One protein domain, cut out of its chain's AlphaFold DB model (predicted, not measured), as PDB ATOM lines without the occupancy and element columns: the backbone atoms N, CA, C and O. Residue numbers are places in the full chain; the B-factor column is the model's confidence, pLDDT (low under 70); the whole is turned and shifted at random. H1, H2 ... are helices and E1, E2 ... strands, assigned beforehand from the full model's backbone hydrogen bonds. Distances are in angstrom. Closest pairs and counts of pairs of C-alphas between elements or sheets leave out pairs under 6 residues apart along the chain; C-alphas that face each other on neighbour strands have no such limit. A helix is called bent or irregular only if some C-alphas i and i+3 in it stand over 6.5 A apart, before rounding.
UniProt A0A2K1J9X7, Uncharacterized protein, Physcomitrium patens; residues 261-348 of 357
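This is residues 261 to 348 of the 357 residues of an uncharacterized protein of Physcomitrium patens (UniProt A0A2K1J9X7). A long, narrow rod is built on one long helix, H4; H2 runs back side by side with the first part of H4, the short H3 makes the turn at that end, and at the other end the strand hairpin E1 and E2 stands across the last residues of H4, with H5 folding back beside E1. The small H1 lies on the way from the hairpin to H2. The printed part has 88 residues with five named helices and two named strands, in the order E1, E2, H1, H2, H3, H4, H5; the sheet E1 - E2 is antiparallel and the class is mostly helix. The whole is loose, with a radius of gyration of the C-alphas of 17.3 A, and spans 55 by 27 by 20 A.

E1, residues 261 to 267, begins with C-alpha 261 at (29.866, 23.600, -5.968) and is 18.0 A long. E2, residues 270 to 276, is 18.9 A long. H4, residues 310 to 337, runs 40.8 A from C-alpha 310 at (65.838, -0.127, -13.065) to C-alpha 337 at (38.310, 29.303, -6.627); it is only just irregular, with C-alphas 311 and 314 6.6 A apart. H5, residues 339 to 347, is 12.7 A long and ends with C-alpha 347 at (34.098, 17.555, 1.358). H1 is residues 281 to 284, 5.3 A; H2 is residues 290 to 299, 14.2 A. H3, residues 302 to 307, 10.9 A, is irregular, with C-alphas 303 and 306 9.1 A apart.

E1 and E2 form a hairpin, antiparallel at 151 degrees, with N 263 and O 274 2.8 A apart and N 272 and O 265 2.9 A apart, both within hydrogen-bond range. The closest C-alphas of E1 and H4 are those of His 265 and Tyr 337, 5.8 A apart; those of E1 and H5 are Ala 263 and His 340, 5.5 A. H4 and H5 only just touch, with 3 pairs of C-alphas within 8 A, and only at the corner, closest at Arg 334 and Trp 341, 5.6 A, at a steep tilt of 48 degrees, opposite ways. H1 and H5 are close but not clearly touching, the closest C-alphas being those of Gly 283 and Lys 347, 7.5 A. H2 touches H4 at residues 312 to 322 of H4 alone, closest at the C-alphas of Ala 297 and Val 315, 5.5 A, with a shallow tilt of 4 degrees, opposite ways. H3 and H4 are close but not clearly touching, closest at the C-alphas of Ala 304 and Pro 311, 6.6 A; H2 and H3 meet only through their link. In H2 and H5 every O i to N i+4 pair is within hydrogen-bond range, in H4 22 of 24, in H3 0 of 2 with 1 of 3 O i to N i+3 pairs, and H1 is too short for such a pair.

The two C-alphas farthest apart are those of Gly 270 and Arg 307, 56.6 A. The printed part has no cut, and its links are tight. Mean pLDDT of the printed part is 89.0, and no printed residue is under 70.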
ATOM      1  N   ILE A 261      29.544  22.280  -6.520       77.00
ATOM      2  CA  ILE A 261      29.866  23.600  -5.968       77.00
ATOM      3  C   ILE A 261      30.042  24.497  -7.185       77.00
ATOM      4  O   ILE A 261      30.983  24.322  -7.960       77.00
ATOM      5  N   GLN A 262      29.092  25.404  -7.397       80.19
ATOM      6  CA  GLN A 262      29.220  26.410  -8.435       80.19
ATOM      7  C   GLN A 262      30.235  27.440  -7.954       80.19
ATOM      8  O   GLN A 262      29.938  28.270  -7.097       80.19
ATOM      9  N   ALA A 263      31.453  27.328  -8.469       82.75
ATOM     10  CA  ALA A 263      32.526  28.250  -8.183       82.75
ATOM     11  C   ALA A 263      32.482  29.385  -9.201       82.75
ATOM     12  O   ALA A 263      32.506  29.153 -10.414       82.75
ATOM     13  N   ARG A 264      32.408  30.620  -8.712       83.00
ATOM     14  CA  ARG A 264      32.606  31.798  -9.553       83.00
ATOM     15  C   ARG A 264      34.053  32.240  -9.412       83.00
ATOM     16  O   ARG A 264      34.578  32.267  -8.304       83.00
ATOM     17  N   HIS A 265      34.699  32.504 -10.537       81.50
ATOM     18  CA  HIS A 265      36.066  33.006 -10.560       81.50
ATOM     19  C   HIS A 265      36.216  34.040 -11.668       81.50
ATOM     20  O   HIS A 265      35.545  33.972 -12.701       81.50
ATOM     21  N   GLN A 266      37.103  34.997 -11.438       79.25
ATOM     22  CA  GLN A 266      37.410  36.040 -12.398       79.25
ATOM     23  C   GLN A 266      38.471  35.523 -13.372       79.25
ATOM     24  O   GLN A 266      39.454  34.902 -12.973       79.25
ATOM     25  N   THR A 267      38.240  35.735 -14.662       77.50
ATOM     26  CA  THR A 267      39.225  35.499 -15.722       77.50
ATOM     27  C   THR A 267      39.475  36.801 -16.467       77.50
ATOM     28  O   THR A 267      38.669  37.725 -16.371       77.50
ATOM     29  N   GLU A 268      40.542  36.868 -17.261       76.88
ATOM     30  CA  GLU A 268      40.856  38.031 -18.113       76.88
ATOM     31  C   GLU A 268      39.699  38.417 -19.056       76.88
ATOM     32  O   GLU A 268      39.581  39.564 -19.467       76.88
ATOM     33  N   ARG A 269      38.800  37.469 -19.364       76.44
ATOM     34  CA  ARG A 269      37.613  37.655 -20.221       76.44
ATOM     35  C   ARG A 269      36.308  37.875 -19.436       76.44
ATOM     36  O   ARG A 269      35.231  37.741 -20.011       76.44
ATOM     37  N   GLY A 270      36.387  38.146 -18.130       83.81
ATOM     38  CA  GLY A 270      35.239  38.361 -17.239       83.81
ATOM     39  C   GLY A 270      34.975  37.225 -16.241       83.81
ATOM     40  O   GLY A 270      35.789  36.315 -16.054       83.81
ATOM     41  N   GLU A 271      33.829  37.285 -15.557       82.75
ATOM     42  CA  GLU A 271      33.422  36.293 -14.554       82.75
ATOM     43  C   GLU A 271      33.003  34.974 -15.224       82.75
ATOM     44  O   GLU A 271      32.074  34.926 -16.034       82.75
ATOM     45  N   ARG A 272      33.666  33.870 -14.865       82.50
ATOM     46  CA  ARG A 272      33.312  32.525 -15.329       82.50
ATOM     47  C   ARG A 272      32.763  31.672 -14.195       82.50
ATOM     48  O   ARG A 272      33.318  31.587 -13.097       82.50
ATOM     49  N   LYS A 273      31.681  30.961 -14.505       84.94
ATOM     50  CA  LYS A 273      31.060  29.966 -13.627       84.94
ATOM     51  C   LYS A 273      31.649  28.592 -13.950       84.94
ATOM     52  O   LYS A 273      31.477  28.091 -15.057       84.94
ATOM     53  N   SER A 274      32.335  27.984 -12.989       84.69
ATOM     54  CA  SER A 274      32.854  26.613 -13.068       84.69
ATOM     55  C   SER A 274      32.152  25.719 -12.052       84.69
ATOM     56  O   SER A 274      31.650  26.184 -11.031       84.69
ATOM     57  N   LEU A 275      32.101  24.421 -12.334       84.62
ATOM     58  CA  LEU A 275      31.453  23.437 -11.472       84.62
ATOM     59  C   LEU A 275      32.526  22.539 -10.858       84.62
ATOM     60  O   LEU A 275      33.282  21.909 -11.590       84.62
ATOM     61  N   LEU A 276      32.577  22.467  -9.526       86.44
ATOM     62  CA  LEU A 276      33.419  21.510  -8.808       86.44
ATOM     63  C   LEU A 276      32.577  20.285  -8.449       86.44
ATOM     64  O   LEU A 276      31.564  20.393  -7.744       86.44
ATOM     65  N   LEU A 277      32.980  19.127  -8.965       83.19
ATOM     66  CA  LEU A 277      32.255  17.872  -8.816       83.19
ATOM     67  C   LEU A 277      32.655  17.184  -7.504       83.19
ATOM     68  O   LEU A 277      33.793  16.762  -7.352       83.19
ATOM     69  N   THR A 278      31.719  17.047  -6.563       83.19
ATOM     70  CA  THR A 278      31.964  16.453  -5.227       83.19
ATOM     71  C   THR A 278      31.597  14.970  -5.156       83.19
ATOM     72  O   THR A 278      31.241  14.457  -4.099       83.19
ATOM     73  N   ALA A 279      31.664  14.295  -6.301       74.81
ATOM     74  CA  ALA A 279      30.891  13.105  -6.587       74.81
ATOM     75  C   ALA A 279      31.680  11.951  -7.186       74.81
ATOM     76  O   ALA A 279      32.571  12.176  -8.007       74.81
ATOM     77  N   GLY A 280      31.255  10.722  -6.885       76.06
ATOM     78  CA  GLY A 280      31.820   9.509  -7.478       76.06
ATOM     79  C   GLY A 280      33.323   9.456  -7.251       76.06
ATOM     80  O   GLY A 280      33.793   9.735  -6.151       76.06
ATOM     81  N   TRP A 281      34.074   9.192  -8.316       79.38
ATOM     82  CA  TRP A 281      35.534   9.270  -8.332       79.38
ATOM     83  C   TRP A 281      36.060  10.580  -7.700       79.38
ATOM     84  O   TRP A 281      36.855  10.540  -6.763       79.38
ATOM     85  N   TRP A 282      35.536  11.735  -8.113       83.19
ATOM     86  CA  TRP A 282      35.955  13.058  -7.623       83.19
ATOM     87  C   TRP A 282      35.396  13.429  -6.242       83.19
ATOM     88  O   TRP A 282      35.740  14.475  -5.701       83.19
ATOM     89  N   GLY A 283      34.516  12.597  -5.681       81.88
ATOM     90  CA  GLY A 283      34.086  12.660  -4.284       81.88
ATOM     91  C   GLY A 283      34.968  11.819  -3.358       81.88
ATOM     92  O   GLY A 283      35.075  12.128  -2.174       81.88
ATOM     93  N   LEU A 284      35.625  10.784  -3.898       84.38
ATOM     94  CA  LEU A 284      36.553   9.921  -3.163       84.38
ATOM     95  C   LEU A 284      37.922  10.587  -2.982       84.38
ATOM     96  O   LEU A 284      38.447  10.601  -1.870       84.38
ATOM     97  N   ALA A 285      38.485  11.154  -4.054       88.00
ATOM     98  CA  ALA A 285      39.720  11.936  -4.010       88.00
ATOM     99  C   ALA A 285      39.757  12.992  -5.127       88.00
ATOM    100  O   ALA A 285      39.183  12.805  -6.200       88.00
ATOM    101  N   ARG A 286      40.456  14.106  -4.882       90.75
ATOM    102  CA  ARG A 286      40.518  15.264  -5.798       90.75
ATOM    103  C   ARG A 286      41.213  14.975  -7.127       90.75
ATOM    104  O   ARG A 286      40.919  15.645  -8.101       90.75
ATOM    105  N   HIS A 287      42.106  13.996  -7.162       90.62
ATOM    106  CA  HIS A 287      42.894  13.549  -8.310       90.62
ATOM    107  C   HIS A 287      42.941  12.017  -8.362       90.62
ATOM    108  O   HIS A 287      43.975  11.402  -8.605       90.62
ATOM    109  N   ILE A 288      41.795  11.378  -8.129       88.62
ATOM    110  CA  ILE A 288      41.672   9.914  -8.111       88.62
ATOM    111  C   ILE A 288      42.111   9.228  -9.412       88.62
ATOM    112  O   ILE A 288      42.450   8.055  -9.394       88.62
ATOM    113  N   HIS A 289      42.125   9.952 -10.536       88.50
ATOM    114  CA  HIS A 289      42.583   9.465 -11.837       88.50
ATOM    115  C   HIS A 289      44.102   9.229 -11.893       88.50
ATOM    116  O   HIS A 289      44.545   8.452 -12.729       88.50
ATOM    117  N   TYR A 290      44.889   9.807 -10.977       92.75
ATOM    118  CA  TYR A 290      46.317   9.488 -10.850       92.75
ATOM    119  C   TYR A 290      46.552   8.101 -10.242       92.75
ATOM    120  O   TYR A 290      47.546   7.455 -10.557       92.75
ATOM    121  N   ALA A 291      45.640   7.601  -9.402       90.75
ATOM    122  CA  ALA A 291      45.775   6.274  -8.802       90.75
ATOM    123  C   ALA A 291      45.795   5.124  -9.838       90.75
ATOM    124  O   ALA A 291      46.720   4.315  -9.779       90.75
ATOM    125  N   PRO A 292      44.858   5.026 -10.807       90.75
ATOM    126  CA  PRO A 292      44.931   4.010 -11.854       90.75
ATOM    127  C   PRO A 292      46.092   4.242 -12.825       90.75
ATOM    128  O   PRO A 292      46.586   3.268 -13.377       90.75
ATOM    129  N   GLU A 293      46.567   5.476 -13.013       91.31
ATOM    130  CA  GLU A 293      47.760   5.760 -13.822       91.31
ATOM    131  C   GLU A 293      49.027   5.183 -13.166       91.31
ATOM    132  O   GLU A 293      49.772   4.442 -13.804       91.31
ATOM    133  N   ILE A 294      49.215   5.417 -11.862       93.00
ATOM    134  CA  ILE A 294      50.289   4.798 -11.066       93.00
ATOM    135  C   ILE A 294      50.124   3.272 -11.031       93.00
ATOM    136  O   ILE A 294      51.099   2.537 -11.171       93.00
ATOM    137  N   GLY A 295      48.891   2.783 -10.878       93.75
ATOM    138  CA  GLY A 295      48.582   1.354 -10.887       93.75
ATOM    139  C   GLY A 295      48.931   0.686 -12.217       93.75
ATOM    140  O   GLY A 295      49.621  -0.328 -12.231       93.75
ATOM    141  N   ALA A 296      48.529   1.273 -13.345       91.94
ATOM    142  CA  ALA A 296      48.913   0.801 -14.673       91.94
ATOM    143  C   ALA A 296      50.438   0.823 -14.840       91.94
ATOM    144  O   ALA A 296      51.021  -0.159 -15.306       91.94
ATOM    145  N   ALA A 297      51.084   1.892 -14.360       93.00
ATOM    146  CA  ALA A 297      52.530   2.024 -14.384       93.00
ATOM    147  C   ALA A 297      53.272   0.972 -13.537       93.00
ATOM    148  O   ALA A 297      54.426   0.624 -13.796       93.00
ATOM    149  N   PHE A 298      52.616   0.457 -12.508       93.81
ATOM    150  CA  PHE A 298      53.110  -0.659 -11.719       93.81
ATOM    151  C   PHE A 298      52.887  -1.996 -12.443       93.81
ATOM    152  O   PHE A 298      53.802  -2.806 -12.562       93.81
ATOM    153  N   PHE A 299      51.697  -2.229 -13.000       94.25
ATOM    154  CA  PHE A 299      51.378  -3.509 -13.638       94.25
ATOM    155  C   PHE A 299      52.152  -3.768 -14.932       94.25
ATOM    156  O   PHE A 299      52.488  -4.919 -15.196       94.25
ATOM    157  N   TRP A 300      52.505  -2.741 -15.710       90.50
ATOM    158  CA  TRP A 300      53.334  -2.939 -16.908       90.50
ATOM    159  C   TRP A 300      54.837  -3.117 -16.608       90.50
ATOM    160  O   TRP A 300      55.583  -3.551 -17.479       90.50
ATOM    161  N   THR A 301      55.288  -2.821 -15.379       93.00
ATOM    162  CA  THR A 301      56.683  -2.995 -14.926       93.00
ATOM    163  C   THR A 301      56.848  -4.317 -14.184       93.00
ATOM    164  O   THR A 301      57.937  -4.886 -14.164       93.00
ATOM    165  N   LEU A 302      55.749  -4.857 -13.652       93.00
ATOM    166  CA  LEU A 302      55.675  -6.127 -12.938       93.00
ATOM    167  C   LEU A 302      56.281  -7.339 -13.683       93.00
ATOM    168  O   LEU A 302      56.924  -8.149 -13.010       93.00
ATOM    169  N   PRO A 303      56.176  -7.479 -15.026       94.69
ATOM    170  CA  PRO A 303      56.813  -8.581 -15.754       94.69
ATOM    171  C   PRO A 303      58.343  -8.620 -15.632       94.69
ATOM    172  O   PRO A 303      58.938  -9.672 -15.846       94.69
ATOM    173  N   ALA A 304      58.987  -7.504 -15.273       92.06
ATOM    174  CA  ALA A 304      60.435  -7.445 -15.089       92.06
ATOM    175  C   ALA A 304      60.921  -8.120 -13.791       92.06
ATOM    176  O   ALA A 304      62.127  -8.318 -13.623       92.06
ATOM    177  N   LEU A 305      59.993  -8.513 -12.903       92.44
ATOM    178  CA  LEU A 305      60.261  -9.110 -11.591       92.44
ATOM    179  C   LEU A 305      61.178  -8.235 -10.712       92.44
ATOM    180  O   LEU A 305      61.620  -7.153 -11.081       92.44
ATOM    181  N   PHE A 306      61.501  -8.720  -9.516       92.06
ATOM    182  CA  PHE A 306      62.182  -7.931  -8.483       92.06
ATOM    183  C   PHE A 306      63.711  -8.096  -8.471       92.06
ATOM    184  O   PHE A 306      64.343  -7.904  -7.436       92.06
ATOM    185  N   ARG A 307      64.327  -8.485  -9.598       91.31
ATOM    186  CA  ARG A 307      65.786  -8.725  -9.659       91.31
ATOM    187  C   ARG A 307      66.609  -7.444  -9.766       91.31
ATOM    188  O   ARG A 307      67.702  -7.375  -9.215       91.31
ATOM    189  N   HIS A 308      66.095  -6.439 -10.469       89.75
ATOM    190  CA  HIS A 308      66.778  -5.166 -10.681       89.75
ATOM    191  C   HIS A 308      65.826  -4.003 -10.406       89.75
ATOM    192  O   HIS A 308      64.638  -4.089 -10.700       89.75
ATOM    193  N   ALA A 309      66.351  -2.899  -9.871       90.81
ATOM    194  CA  ALA A 309      65.555  -1.712  -9.546       90.81
ATOM    195  C   ALA A 309      65.205  -0.850 -10.775       90.81
ATOM    196  O   ALA A 309      64.230  -0.104 -10.744       90.81
ATOM    197  N   MET A 310      65.978  -0.962 -11.864       93.12
ATOM    198  CA  MET A 310      65.838  -0.127 -13.065       93.12
ATOM    199  C   MET A 310      64.407  -0.093 -13.647       93.12
ATOM    200  O   MET A 310      63.913   1.003 -13.909       93.12
ATOM    201  N   PRO A 311      63.683  -1.221 -13.791       92.56
ATOM    202  CA  PRO A 311      62.307  -1.210 -14.297       92.56
ATOM    203  C   PRO A 311      61.333  -0.426 -13.403       92.56
ATOM    204  O   PRO A 311      60.382   0.171 -13.898       92.56
ATOM    205  N   TYR A 312      61.590  -0.372 -12.093       93.75
ATOM    206  CA  TYR A 312      60.737   0.326 -11.128       93.75
ATOM    207  C   TYR A 312      61.023   1.828 -11.041       93.75
ATOM    208  O   TYR A 312      60.212   2.569 -10.481       93.75
ATOM    209  N   PHE A 313      62.120   2.308 -11.636       94.38
ATOM    210  CA  PHE A 313      62.442   3.734 -11.659       94.38
ATOM    211  C   PHE A 313      61.287   4.559 -12.237       94.38
ATOM    212  O   PHE A 313      60.881   5.561 -11.649       94.38
ATOM    213  N   TYR A 314      60.682   4.089 -13.330       92.19
ATOM    214  CA  TYR A 314      59.571   4.784 -13.969       92.19
ATOM    215  C   TYR A 314      58.368   4.961 -13.030       92.19
ATOM    216  O   TYR A 314      57.873   6.076 -12.882       92.19
ATOM    217  N   VAL A 315      57.915   3.896 -12.354       94.62
ATOM    218  CA  VAL A 315      56.752   3.990 -11.454       94.62
ATOM    219  C   VAL A 315      57.059   4.861 -10.235       94.62
ATOM    220  O   VAL A 315      56.204   5.641  -9.812       94.62
ATOM    221  N   THR A 316      58.289   4.814  -9.711       93.81
ATOM    222  CA  THR A 316      58.705   5.704  -8.613       93.81
ATOM    223  C   THR A 316      58.737   7.170  -9.040       93.81
ATOM    224  O   THR A 316      58.196   8.027  -8.340       93.81
ATOM    225  N   PHE A 317      59.293   7.455 -10.221       95.56
ATOM    226  CA  PHE A 317      59.357   8.796 -10.783       95.56
ATOM    227  C   PHE A 317      57.957   9.344 -11.068       95.56
ATOM    228  O   PHE A 317      57.636  10.457 -10.654       95.56
ATOM    229  N   LEU A 318      57.098   8.549 -11.710       94.44
ATOM    230  CA  LEU A 318      55.723   8.931 -12.013       94.44
ATOM    231  C   LEU A 318      54.926   9.213 -10.735       94.44
ATOM    232  O   LEU A 318      54.210  10.206 -10.662       94.44
ATOM    233  N   THR A 319      55.092   8.384  -9.703       94.69
ATOM    234  CA  THR A 319      54.435   8.592  -8.406       94.69
ATOM    235  C   THR A 319      54.854   9.927  -7.788       94.69
ATOM    236  O   THR A 319      53.994  10.716  -7.392       94.69
ATOM    237  N   ALA A 320      56.157  10.224  -7.754       95.62
ATOM    238  CA  ALA A 320      56.664  11.495  -7.241       95.62
ATOM    239  C   ALA A 320      56.150  12.693  -8.061       95.62
ATOM    240  O   ALA A 320      55.671  13.677  -7.492       95.62
ATOM    241  N   LEU A 321      56.180  12.581  -9.392       95.56
ATOM    242  CA  LEU A 321      55.696  13.603 -10.317       95.56
ATOM    243  C   LEU A 321      54.207  13.905 -10.108       95.56
ATOM    244  O   LEU A 321      53.819  15.071 -10.052       95.56
ATOM    245  N   LEU A 322      53.365  12.877  -9.984       94.38
ATOM    246  CA  LEU A 322      51.918  13.040  -9.828       94.38
ATOM    247  C   LEU A 322      51.537  13.566  -8.440       94.38
ATOM    248  O   LEU A 322      50.603  14.360  -8.329       94.38
ATOM    249  N   ILE A 323      52.278  13.197  -7.390       93.62
ATOM    250  CA  ILE A 323      52.103  13.780  -6.051       93.62
ATOM    251  C   ILE A 323      52.455  15.271  -6.062       93.62
ATOM    252  O   ILE A 323      51.684  16.094  -5.557       93.62
ATOM    253  N   ASP A 324      53.592  15.641  -6.656       94.81
ATOM    254  CA  ASP A 324      53.981  17.044  -6.800       94.81
ATOM    255  C   ASP A 324      52.964  17.826  -7.647       94.81
ATOM    256  O   ASP A 324      52.511  18.904  -7.249       94.81
ATOM    257  N   ARG A 325      52.513  17.246  -8.765       94.31
ATOM    258  CA  ARG A 325      51.469  17.823  -9.616       94.31
ATOM    259  C   ARG A 325      50.167  18.046  -8.850       94.31
ATOM    260  O   ARG A 325      49.637  19.150  -8.895       94.31
ATOM    261  N   ALA A 326      49.696  17.062  -8.083       93.25
ATOM    262  CA  ALA A 326      48.497  17.198  -7.256       93.25
ATOM    263  C   ALA A 326      48.635  18.330  -6.221       93.25
ATOM    264  O   ALA A 326      47.682  19.059  -5.944       93.25
ATOM    265  N   ASN A 327      49.829  18.510  -5.646       93.81
ATOM    266  CA  ASN A 327      50.098  19.597  -4.706       93.81
ATOM    267  C   ASN A 327      50.115  20.971  -5.382       93.81
ATOM    268  O   ASN A 327      49.587  21.932  -4.816       93.81
ATOM    269  N   ARG A 328      50.718  21.081  -6.570       93.56
ATOM    270  CA  ARG A 328      50.712  22.317  -7.361       93.56
ATOM    271  C   ARG A 328      49.300  22.671  -7.812       93.56
ATOM    272  O   ARG A 328      48.877  23.804  -7.594       93.56
ATOM    273  N   ASP A 329      48.548  21.708  -8.328       92.12
ATOM    274  CA  ASP A 329      47.161  21.904  -8.751       92.12
ATOM    275  C   ASP A 329      46.263  22.330  -7.579       92.12
ATOM    276  O   ASP A 329      45.470  23.260  -7.729       92.12
ATOM    277  N   ASP A 330      46.430  21.755  -6.379       91.94
ATOM    278  CA  ASP A 330      45.685  22.195  -5.188       91.94
ATOM    279  C   ASP A 330      45.995  23.658  -4.828       91.94
ATOM    280  O   ASP A 330      45.085  24.413  -4.478       91.94
ATOM    281  N   LYS A 331      47.260  24.092  -4.953       92.94
ATOM    282  CA  LYS A 331      47.646  25.499  -4.745       92.94
ATOM    283  C   LYS A 331      47.001  26.409  -5.793       92.94
ATOM    284  O   LYS A 331      46.391  27.412  -5.420       92.94
ATOM    285  N   TYR A 332      47.069  26.048  -7.076       91.00
ATOM    286  CA  TYR A 332      46.449  26.826  -8.154       91.00
ATOM    287  C   TYR A 332      44.927  26.928  -7.992       91.00
ATOM    288  O   TYR A 332      44.364  28.019  -8.094       91.00
ATOM    289  N   CYS A 333      44.246  25.827  -7.674       90.25
ATOM    290  CA  CYS A 333      42.800  25.820  -7.476       90.25
ATOM    291  C   CYS A 333      42.354  26.597  -6.227       90.25
ATOM    292  O   CYS A 333      41.296  27.230  -6.270       90.25
ATOM    293  N   ARG A 334      43.153  26.626  -5.148       90.50
ATOM    294  CA  ARG A 334      42.904  27.509  -3.989       90.50
ATOM    295  C   ARG A 334      42.925  28.979  -4.382       90.50
ATOM    296  O   ARG A 334      42.016  29.713  -4.003       90.50
ATOM    297  N   VAL A 335      43.932  29.393  -5.151       90.81
ATOM    298  CA  VAL A 335      44.052  30.778  -5.627       90.81
ATOM    299  C   VAL A 335      42.922  31.119  -6.596       90.81
ATOM    300  O   VAL A 335      42.391  32.215  -6.543       90.81
ATOM    301  N   LYS A 336      42.511  30.178  -7.449       88.38
ATOM    302  CA  LYS A 336      41.487  30.418  -8.473       88.38
ATOM    303  C   LYS A 336      40.055  30.449  -7.936       88.38
ATOM    304  O   LYS A 336      39.252  31.268  -8.369       88.38
ATOM    305  N   TYR A 337      39.698  29.509  -7.063       88.69
ATOM    306  CA  TYR A 337      38.310  29.303  -6.627       88.69
ATOM    307  C   TYR A 337      38.058  29.744  -5.175       88.69
ATOM    308  O   TYR A 337      36.911  29.714  -4.720       88.69
ATOM    309  N   HIS A 338      39.100  30.161  -4.448       90.12
ATOM    310  CA  HIS A 338      39.029  30.718  -3.095       90.12
ATOM    311  C   HIS A 338      38.136  29.882  -2.154       90.12
ATOM    312  O   HIS A 338      38.312  28.667  -2.017       90.12
ATOM    313  N   LYS A 339      37.119  30.516  -1.553       89.69
ATOM    314  CA  LYS A 339      36.159  29.911  -0.615       89.69
ATOM    315  C   LYS A 339      35.462  28.668  -1.186       89.69
ATOM    316  O   LYS A 339      35.127  27.751  -0.437       89.69
ATOM    317  N   HIS A 340      35.261  28.599  -2.505       89.19
ATOM    318  CA  HIS A 340      34.649  27.430  -3.139       89.19
ATOM    319  C   HIS A 340      35.577  26.211  -3.121       89.19
ATOM    320  O   HIS A 340      35.094  25.093  -2.931       89.19
ATOM    321  N   TRP A 341      36.892  26.408  -3.262       91.56
ATOM    322  CA  TRP A 341      37.862  25.317  -3.161       91.56
ATOM    323  C   TRP A 341      38.051  24.833  -1.729       91.56
ATOM    324  O   TRP A 341      38.234  23.641  -1.500       91.56
ATOM    325  N   GLU A 342      37.969  25.728  -0.746       90.50
ATOM    326  CA  GLU A 342      37.994  25.329   0.663       90.50
ATOM    327  C   GLU A 342      36.784  24.460   1.012       90.50
ATOM    328  O   GLU A 342      36.929  23.399   1.622       90.50
ATOM    329  N   ALA A 343      35.589  24.862   0.566       88.69
ATOM    330  CA  ALA A 343      34.382  24.056   0.714       88.69
ATOM    331  C   ALA A 343      34.504  22.703  -0.010       88.69
ATOM    332  O   ALA A 343      34.071  21.677   0.518       88.69
ATOM    333  N   TYR A 344      35.127  22.689  -1.193       89.12
ATOM    334  CA  TYR A 344      35.417  21.468  -1.941       89.12
ATOM    335  C   TYR A 344      36.378  20.544  -1.183       89.12
ATOM    336  O   TYR A 344      36.061  19.378  -0.969       89.12
ATOM    337  N   SER A 345      37.488  21.081  -0.677       89.12
ATOM    338  CA  SER A 345      38.524  20.348   0.063       89.12
ATOM    339  C   SER A 345      38.028  19.805   1.409       89.12
ATOM    340  O   SER A 345      38.486  18.760   1.865       89.12
ATOM    341  N   LYS A 346      37.066  20.485   2.053       89.06
ATOM    342  CA  LYS A 346      36.397  19.978   3.265       89.06
ATOM    343  C   LYS A 346      35.541  18.745   2.977       89.06
ATOM    344  O   LYS A 346      35.481  17.845   3.814       89.06
ATOM    345  N   LYS A 347      34.887  18.710   1.810       86.44
ATOM    346  CA  LYS A 347      34.098  17.555   1.358       86.44
ATOM    347  C   LYS A 347      34.988  16.420   0.855       86.44
ATOM    348  O   LYS A 347      34.796  15.282   1.261       86.44
ATOM    349  N   VAL A 348      35.969  16.734   0.013       89.38
ATOM    350  CA  VAL A 348      36.872  15.769  -0.629       89.38
ATOM    351  C   VAL A 348      38.263  15.926  -0.024       89.38
ATOM    352  O   VAL A 348      39.097  16.691  -0.509       89.38
TER     353      VAL A 348